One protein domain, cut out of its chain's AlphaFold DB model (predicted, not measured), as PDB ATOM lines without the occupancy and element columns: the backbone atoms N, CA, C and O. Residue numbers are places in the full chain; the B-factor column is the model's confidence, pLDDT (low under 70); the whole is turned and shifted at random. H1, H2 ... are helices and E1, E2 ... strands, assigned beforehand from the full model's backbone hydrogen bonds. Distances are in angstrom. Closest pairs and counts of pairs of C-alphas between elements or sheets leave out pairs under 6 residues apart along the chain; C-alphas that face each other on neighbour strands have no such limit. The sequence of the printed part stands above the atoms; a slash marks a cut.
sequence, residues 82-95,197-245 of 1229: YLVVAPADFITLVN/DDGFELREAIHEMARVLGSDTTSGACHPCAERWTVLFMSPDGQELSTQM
ATOM      1  N   TYR A  82     196.815 224.491 175.771       67.38
ATOM      2  CA  TYR A  82     198.105 225.166 175.787       67.38
ATOM      3  C   TYR A  82     198.976 224.619 176.918       67.38
ATOM      4  O   TYR A  82     198.544 224.497 178.065       67.38
ATOM      5  N   LEU A  83     200.226 224.293 176.595       74.00
ATOM      6  CA  LEU A  83     201.247 223.977 177.581       74.00
ATOM      7  C   LEU A  83     201.976 225.261 177.979       74.00
ATOM      8  O   LEU A  83     202.573 225.930 177.139       74.00
ATOM      9  N   VAL A  84     201.967 225.572 179.275       80.25
ATOM     10  CA  VAL A  84     202.885 226.548 179.876       80.25
ATOM     11  C   VAL A  84     204.096 225.770 180.382       80.25
ATOM     12  O   VAL A  84     203.922 224.831 181.156       80.25
ATOM     13  N   VAL A  85     205.296 226.109 179.905       83.00
ATOM     14  CA  VAL A  85     206.497 225.266 180.054       83.00
ATOM     15  C   VAL A  85     207.692 226.112 180.493       83.00
ATOM     16  O   VAL A  85     207.987 227.133 179.862       83.00
ATOM     17  N   ALA A  86     208.394 225.698 181.551       84.50
ATOM     18  CA  ALA A  86     209.693 226.257 181.929       84.50
ATOM     19  C   ALA A  86     210.855 225.529 181.213       84.50
ATOM     20  O   ALA A  86     210.703 224.384 180.780       84.50
ATOM     21  N   PRO A  87     212.064 226.118 181.130       83.00
ATOM     22  CA  PRO A  87     213.228 225.450 180.535       83.00
ATOM     23  C   PRO A  87     213.573 224.100 181.197       83.00
ATOM     24  O   PRO A  87     214.003 223.169 180.516       83.00
ATOM     25  N   ALA A  88     213.328 223.967 182.506       81.06
ATOM     26  CA  ALA A  88     213.479 222.716 183.254       81.06
ATOM     27  C   ALA A  88     212.423 221.649 182.889       81.06
ATOM     28  O   ALA A  88     212.728 220.450 182.872       81.06
ATOM     29  N   ASP A  89     211.199 222.063 182.544       84.00
ATOM     30  CA  ASP A  89     210.142 221.152 182.093       84.00
ATOM     31  C   ASP A  89     210.475 220.565 180.718       84.00
ATOM     32  O   ASP A  89     210.323 219.360 180.532       84.00
ATOM     33  N   PHE A  90     211.007 221.362 179.779       82.12
ATOM     34  CA  PHE A  90     211.484 220.852 178.482       82.12
ATOM     35  C   PHE A  90     212.567 219.782 178.655       82.12
ATOM     36  O   PHE A  90     212.478 218.706 178.063       82.12
ATOM     37  N   ILE A  91     213.558 220.038 179.516       81.50
ATOM     38  CA  ILE A  91     214.621 219.071 179.830       81.50
ATOM     39  C   ILE A  91     214.029 217.793 180.435       81.50
ATOM     40  O   ILE A  91     214.440 216.686 180.083       81.50
ATOM     41  N   THR A  92     213.030 217.920 181.305       81.31
ATOM     42  CA  THR A  92     212.346 216.776 181.921       81.31
ATOM     43  C   THR A  92     211.508 215.990 180.902       81.31
ATOM     44  O   THR A  92     211.540 214.758 180.902       81.31
ATOM     45  N   LEU A  93     210.804 216.677 179.999       80.50
ATOM     46  CA  LEU A  93     209.969 216.095 178.948       80.50
ATOM     47  C   LEU A  93     210.812 215.299 177.943       80.50
ATOM     48  O   LEU A  93     210.517 214.137 177.672       80.50
ATOM     49  N   VAL A  94     211.896 215.889 177.435       80.75
ATOM     50  CA  VAL A  94     212.762 215.250 176.430       80.75
ATOM     51  C   VAL A  94     213.514 214.061 177.028       80.75
ATOM     52  O   VAL A  94     213.574 213.008 176.396       80.75
ATOM     53  N   ASN A  95     213.976 214.153 178.278       78.69
ATOM     54  CA  ASN A  95     214.567 213.008 178.982       78.69
ATOM     55  C   ASN A  95     213.548 211.898 179.321       78.69
ATOM     56  O   ASN A  95     213.947 210.754 179.537       78.69
ATOM     57  N   ASP A 197     216.993 210.223 165.368       66.75
ATOM     58  CA  ASP A 197     217.605 211.449 164.833       66.75
ATOM     59  C   ASP A 197     216.926 212.726 165.402       66.75
ATOM     60  O   ASP A 197     217.609 213.588 165.960       66.75
ATOM     61  N   ASP A 198     215.587 212.796 165.412       70.19
ATOM     62  CA  ASP A 198     214.764 213.848 166.050       70.19
ATOM     63  C   ASP A 198     215.165 214.036 167.529       70.19
ATOM     64  O   ASP A 198     215.275 215.144 168.063       70.19
ATOM     65  N   GLY A 199     215.418 212.913 168.212       76.44
ATOM     66  CA  GLY A 199     215.861 212.873 169.600       76.44
ATOM     67  C   GLY A 199     217.320 213.295 169.806       76.44
ATOM     68  O   GLY A 199     217.725 213.492 170.955       76.44
ATOM     69  N   PHE A 200     218.134 213.408 168.756       76.94
ATOM     70  CA  PHE A 200     219.473 213.999 168.821       76.94
ATOM     71  C   PHE A 200     219.390 215.523 168.675       76.94
ATOM     72  O   PHE A 200     219.851 216.234 169.570       76.94
ATOM     73  N   GLU A 201     218.717 216.019 167.633       78.75
ATOM     74  CA  GLU A 201     218.549 217.461 167.376       78.75
ATOM     75  C   GLU A 201     217.892 218.180 168.567       78.75
ATOM     76  O   GLU A 201     218.376 219.210 169.042       78.75
ATOM     77  N   LEU A 202     216.844 217.583 169.145       79.75
ATOM     78  CA  LEU A 202     216.140 218.138 170.304       79.75
ATOM     79  C   LEU A 202     217.004 218.178 171.585       79.75
ATOM     80  O   LEU A 202     216.755 218.979 172.490       79.75
ATOM     81  N   ARG A 203     218.052 217.346 171.662       82.38
ATOM     82  CA  ARG A 203     219.063 217.375 172.732       82.38
ATOM     83  C   ARG A 203     220.107 218.462 172.501       82.38
ATOM     84  O   ARG A 203     220.492 219.133 173.457       82.38
ATOM     85  N   GLU A 204     220.537 218.661 171.258       81.88
ATOM     86  CA  GLU A 204     221.445 219.750 170.883       81.88
ATOM     87  C   GLU A 204     220.792 221.119 171.147       81.88
ATOM     88  O   GLU A 204     221.383 221.963 171.824       81.88
ATOM     89  N   ALA A 205     219.514 221.277 170.781       83.62
ATOM     90  CA  ALA A 205     218.704 222.448 171.119       83.62
ATOM     91  C   ALA A 205     218.579 222.682 172.641       83.62
ATOM     92  O   ALA A 205     218.658 223.820 173.105       83.62
ATOM     93  N   ILE A 206     218.443 221.620 173.447       82.75
ATOM     94  CA  ILE A 206     218.462 221.714 174.918       82.75
ATOM     95  C   ILE A 206     219.829 222.161 175.450       82.75
ATOM     96  O   ILE A 206     219.884 222.989 176.364       82.75
ATOM     97  N   HIS A 207     220.931 221.654 174.893       80.38
ATOM     98  CA  HIS A 207     222.274 222.075 175.291       80.38
ATOM     99  C   HIS A 207     222.549 223.539 174.928       80.38
ATOM    100  O   HIS A 207     223.139 224.260 175.739       80.38
ATOM    101  N   GLU A 208     222.074 224.019 173.775       85.56
ATOM    102  CA  GLU A 208     222.134 225.444 173.448       85.56
ATOM    103  C   GLU A 208     221.236 226.284 174.370       85.56
ATOM    104  O   GLU A 208     221.707 227.273 174.934       85.56
ATOM    105  N   MET A 209     219.992 225.866 174.625       82.81
ATOM    106  CA  MET A 209     219.096 226.548 175.568       82.81
ATOM    107  C   MET A 209     219.730 226.676 176.964       82.81
ATOM    108  O   MET A 209     219.697 227.756 177.555       82.81
ATOM    109  N   ALA A 210     220.362 225.617 177.477       80.12
ATOM    110  CA  ALA A 210     221.071 225.647 178.757       80.12
ATOM    111  C   ALA A 210     222.310 226.562 178.734       80.12
ATOM    112  O   ALA A 210     222.584 227.252 179.718       80.12
ATOM    113  N   ARG A 211     223.023 226.635 177.602       82.00
ATOM    114  CA  ARG A 211     224.152 227.558 177.396       82.00
ATOM    115  C   ARG A 211     223.712 229.028 177.341       82.00
ATOM    116  O   ARG A 211     224.462 229.893 177.780       82.00
ATOM    117  N   VAL A 212     222.515 229.310 176.821       82.75
ATOM    118  CA  VAL A 212     221.961 230.670 176.661       82.75
ATOM    119  C   VAL A 212     221.224 231.163 177.916       82.75
ATOM    120  O   VAL A 212     221.316 232.343 178.251       82.75
ATOM    121  N   LEU A 213     220.503 230.287 178.626       77.25
ATOM    122  CA  LEU A 213     219.709 230.643 179.815       77.25
ATOM    123  C   LEU A 213     220.429 230.405 181.154       77.25
ATOM    124  O   LEU A 213     219.958 230.885 182.190       77.25
ATOM    125  N   GLY A 214     221.554 229.686 181.137       75.25
ATOM    126  CA  GLY A 214     222.331 229.320 182.319       75.25
ATOM    127  C   GLY A 214     221.778 228.106 183.076       75.25
ATOM    128  O   GLY A 214     220.617 227.711 182.926       75.25
ATOM    129  N   SER A 215     222.629 227.529 183.930       70.69
ATOM    130  CA  SER A 215     222.324 226.364 184.778       70.69
ATOM    131  C   SER A 215     221.113 226.579 185.681       70.69
ATOM    132  O   SER A 215     220.286 225.690 185.853       70.69
ATOM    133  N   ASP A 216     220.992 227.768 186.257       67.06
ATOM    134  CA  ASP A 216     220.096 227.999 187.390       67.06
ATOM    135  C   ASP A 216     218.629 228.067 186.929       67.06
ATOM    136  O   ASP A 216     217.738 227.551 187.605       67.06
ATOM    137  N   THR A 217     218.404 228.604 185.723       68.62
ATOM    138  CA  THR A 217     217.102 228.652 185.028       68.62
ATOM    139  C   THR A 217     216.719 227.312 184.383       68.62
ATOM    140  O   THR A 217     215.550 227.086 184.089       68.62
ATOM    141  N   THR A 218     217.684 226.420 184.132       74.44
ATOM    142  CA  THR A 218     217.436 225.087 183.544       74.44
ATOM    143  C   THR A 218     217.359 223.961 184.577       74.44
ATOM    144  O   THR A 218     216.789 222.912 184.293       74.44
ATOM    145  N   SER A 219     217.855 224.191 185.795       73.69
ATOM    146  CA  SER A 219     217.772 223.267 186.934       73.69
ATOM    147  C   SER A 219     216.420 223.313 187.673       73.69
ATOM    148  O   SER A 219     216.154 222.464 188.522       73.69
ATOM    149  N   GLY A 220     215.563 224.307 187.393       69.75
ATOM    150  CA  GLY A 220     214.319 224.536 188.148       69.75
ATOM    151  C   GLY A 220     214.573 224.960 189.602       69.75
ATOM    152  O   GLY A 220     213.799 224.635 190.503       69.75
ATOM    153  N   ALA A 221     215.719 225.606 189.852       69.94
ATOM    154  CA  ALA A 221     216.224 225.917 191.192       69.94
ATOM    155  C   ALA A 221     216.040 227.392 191.595       69.94
ATOM    156  O   ALA A 221     216.318 227.760 192.740       69.94
ATOM    157  N   CYS A 222     215.599 228.249 190.671       69.38
ATOM    158  CA  CYS A 222     215.304 229.654 190.932       69.38
ATOM    159  C   CYS A 222     213.815 229.871 191.273       69.38
ATOM    160  O   CYS A 222     213.001 228.953 191.270       69.38
ATOM    161  N   HIS A 223     213.453 231.093 191.672       66.75
ATOM    162  CA  HIS A 223     212.070 231.416 192.034       66.75
ATOM    163  C   HIS A 223     211.188 231.460 190.770       66.75
ATOM    164  O   HIS A 223     211.611 232.088 189.800       66.75
ATOM    165  N   PRO A 224     209.947 230.930 190.764       66.00
ATOM    166  CA  PRO A 224     209.148 230.797 189.536       66.00
ATOM    167  C   PRO A 224     208.814 232.123 188.835       66.00
ATOM    168  O   PRO A 224     208.590 232.147 187.631       66.00
ATOM    169  N   CYS A 225     208.838 233.255 189.548       62.41
ATOM    170  CA  CYS A 225     208.702 234.591 188.939       62.41
ATOM    171  C   CYS A 225     209.984 235.120 188.255       62.41
ATOM    172  O   CYS A 225     209.968 236.230 187.730       62.41
ATOM    173  N   ALA A 226     211.091 234.377 188.309       64.62
ATOM    174  CA  ALA A 226     212.348 234.647 187.608       64.62
ATOM    175  C   ALA A 226     212.634 233.619 186.491       64.62
ATOM    176  O   ALA A 226     213.564 233.807 185.705       64.62
ATOM    177  N   GLU A 227     211.836 232.551 186.401       74.06
ATOM    178  CA  GLU A 227     211.882 231.581 185.307       74.06
ATOM    179  C   GLU A 227     211.249 232.155 184.031       74.06
ATOM    180  O   GLU A 227     210.306 232.949 184.071       74.06
ATOM    181  N   ARG A 228     211.777 231.749 182.871       72.75
ATOM    182  CA  ARG A 228     211.285 232.192 181.559       72.75
ATOM    183  C   ARG A 228     210.272 231.196 181.009       72.75
ATOM    184  O   ARG A 228     210.622 230.320 180.223       72.75
ATOM    185  N   TRP A 229     209.030 231.335 181.451       80.81
ATOM    186  CA  TRP A 229     207.901 230.549 180.960       80.81
ATOM    187  C   TRP A 229     207.598 230.868 179.494       80.81
ATOM    188  O   TRP A 229     207.547 232.038 179.113       80.81
ATOM    189  N   THR A 230     207.349 229.833 178.692       80.31
ATOM    190  CA  THR A 230     206.761 229.963 177.352       80.31
ATOM    191  C   THR A 230     205.376 229.320 177.309       80.31
ATOM    192  O   THR A 230     205.042 228.501 178.170       80.31
ATOM    193  N   VAL A 231     204.578 229.685 176.306       80.31
ATOM    194  CA  VAL A 231     203.257 229.104 176.037       80.31
ATOM    195  C   VAL A 231     203.289 228.457 174.657       80.31
ATOM    196  O   VAL A 231     203.635 229.111 173.677       80.31
ATOM    197  N   LEU A 232     202.937 227.174 174.592       79.12
ATOM    198  CA  LEU A 232     202.767 226.420 173.352       79.12
ATOM    199  C   LEU A 232     201.295 226.048 173.187       79.12
ATOM    200  O   LEU A 232     200.750 225.331 174.023       79.12
ATOM    201  N   PHE A 233     200.663 226.502 172.113       78.75
ATOM    202  CA  PHE A 233     199.316 226.107 171.717       78.75
ATOM    203  C   PHE A 233     199.385 224.806 170.910       78.75
ATOM    204  O   PHE A 233     200.145 224.714 169.946       78.75
ATOM    205  N   MET A 234     198.604 223.796 171.296       76.19
ATOM    206  CA  MET A 234     198.448 222.572 170.506       76.19
ATOM    207  C   MET A 234     197.428 222.782 169.382       76.19
ATOM    208  O   MET A 234     196.387 223.411 169.596       76.19
ATOM    209  N   SER A 235     197.693 222.203 168.211       69.25
ATOM    210  CA  SER A 235     196.730 222.148 167.106       69.25
ATOM    211  C   SER A 235     195.460 221.353 167.482       69.25
ATOM    212  O   SER A 235     195.520 220.469 168.347       69.25
ATOM    213  N   PRO A 236     194.300 221.592 166.831       57.53
ATOM    214  CA  PRO A 236     193.046 220.892 167.149       57.53
ATOM    215  C   PRO A 236     193.080 219.367 166.951       57.53
ATOM    216  O   PRO A 236     192.275 218.648 167.540       57.53
ATOM    217  N   ASP A 237     194.003 218.862 166.129       62.53
ATOM    218  CA  ASP A 237     194.244 217.431 165.912       62.53
ATOM    219  C   ASP A 237     195.333 216.838 166.833       62.53
ATOM    220  O   ASP A 237     195.536 215.623 166.849       62.53
ATOM    221  N   GLY A 238     196.011 217.682 167.620       63.94
ATOM    222  CA  GLY A 238     197.052 217.307 168.575       63.94
ATOM    223  C   GLY A 238     198.377 216.855 167.953       63.94
ATOM    224  O   GLY A 238     199.150 216.194 168.648       63.94
ATOM    225  N   GLN A 239     198.632 217.159 166.675       67.50
ATOM    226  CA  GLN A 239     199.866 216.766 165.979       67.50
ATOM    227  C   GLN A 239     200.953 217.855 165.969       67.50
ATOM    228  O   GLN A 239     202.128 217.512 165.845       67.50
ATOM    229  N   GLU A 240     200.599 219.131 166.146       68.75
ATOM    230  CA  GLU A 240     201.531 220.264 166.066       68.75
ATOM    231  C   GLU A 240     201.496 221.150 167.327       68.75
ATOM    232  O   GLU A 240     200.511 221.191 168.072       68.75
ATOM    233  N   LEU A 241     202.605 221.856 167.571       75.00
ATOM    234  CA  LEU A 241     202.808 222.786 168.684       75.00
ATOM    235  C   LEU A 241     203.283 224.133 168.132       75.00
ATOM    236  O   LEU A 241     204.367 224.214 167.559       75.00
ATOM    237  N   SER A 242     202.500 225.188 168.346       73.38
ATOM    238  CA  SER A 242     202.811 226.554 167.912       73.38
ATOM    239  C   SER A 242     203.076 227.472 169.105       73.38
ATOM    240  O   SER A 242     202.404 227.386 170.131       73.38
ATOM    241  N   THR A 243     204.021 228.404 168.978       70.56
ATOM    242  CA  THR A 243     204.198 229.527 169.922       70.56
ATOM    243  C   THR A 243     203.197 230.666 169.689       70.56
ATOM    244  O   THR A 243     203.141 231.606 170.480       70.56
ATOM    245  N   GLN A 244     202.409 230.595 168.612       60.75
ATOM    246  CA  GLN A 244     201.478 231.625 168.160       60.75
ATOM    247  C   GLN A 244     200.040 231.086 168.161       60.75
ATOM    248  O   GLN A 244     199.793 229.925 167.832       60.75
ATOM    249  N   MET A 245     199.088 231.925 168.571       58.19
ATOM    250  CA  MET A 245     197.681 231.547 168.710       58.19
ATOM    251  C   MET A 245     197.018 231.428 167.330       58.19
ATOM    252  O   MET A 245     196.882 232.426 166.628       58.19
TER     253      MET A 245
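This is residues 82 to 95 and 197 to 245 of the 1229 residues of the protein "Chromatin assembly factor 1 subunit rlf2 protein" of Rutstroemia sp. NJR-2017a WRK4 (UniProt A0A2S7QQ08). A ribbon of two antiparallel strands, E1 and E2, makes one side of this flat model, and two helices, H1 and H2, lie side by side on the other side, running opposite ways, with the short helix H3 near the end of H2 and the beginning of H1. A tight link leads from E1 into H1, a long loop, residues 219 to 229, leads back from H3 to E2, and after E2 the last stretch folds back so that residues 241 to 242 pair with residues 233 to 234 of E2. The printed part has 63 residues with three named helices and two named strands, in the order E1, H1, H2, H3, E2; the sheet has the order E1 - E2, antiparallel, and the class is mixed, helices and strands. The whole is only just compact, close to loose, with a radius of gyration of the C-alphas of 12.6 A, and its C-alphas span 35 by 31 by 17 A.

The sheet is made of E1, residues 82 to 85, and E2, residues 230 to 234, which are antiparallel neighbours with 150 degrees between their N-to-C directions. The C-alphas of Tyr 82 and Phe 233 face each other at 4.3 A, and those of Val 85 and Thr 230 at 5.4 A. Across the pair, N 83 and O 232 are within hydrogen-bond range at 2.8 A, and N 232 and O 83 at 2.9 A. Residues 233 to 234 of E2 also pair, antiparallel, with residues 241 to 242, a stretch too short to be named. H1, residues 87 to 95, follows E1 after a tight link of one residue and is apart from E2. H1 touches H2, residues 197 to 213, with 6 pairs of C-alphas within 8 A. The closest C-alphas of H1 and H2, those of Ile 91 and Ile 206, are 6.8 A apart. Their lines stand at a shallow tilt of 23 degrees, and they run opposite ways. H3, residues 215 to 218, touches H1, where the closest C-alphas, those of Ala 88 and Thr 218, are 4.6 A apart. H2 and H3 are close but not clearly touching, with the C-alphas of Ala 210 and Thr 218 closest at 6.0 A. H2 is apart from both E1 and E2, and H3 is apart from E1. Every O i to N i+4 pair of H1 is within hydrogen-bond range, and 12 of 13 are in H2; H3 is too short for such a pair, but its one O i to N i+3 pair is within range.

E2 measures 13.1 A from C-alpha 230 to C-alpha 234, which is at (198.448, 222.572, 170.506). E1 measures 9.4 A and begins the printed part, with C-alpha 82 at (198.105, 225.166, 175.787). H1 has nine residues and measures 12.6 A. H2, the longest helix with 17 residues, measures 24.4 A and begins at C-alpha 197, at (217.605, 211.449, 164.833). H3 has four residues and measures 5.2 A.

The two C-alphas farthest apart are those of Asp 216 and Asp 237, at 35.2 A, while the first and last printed C-alphas, those of Tyr 82 and Met 245, are 9.5 A apart. Residues 96 to 196 are not printed, and the link from H1 to H2 runs across this cut, with 14.6 A between C-alphas 95 and 197. Of the links that are printed whole, E1 to H1 and H2 to H3 are tight, and H3 to E2, with 11 residues, is long. The mean pLDDT of the printed part is 74.9, and 19 residues are under 70, among them residues 220 to 226 and residues 235 to 240.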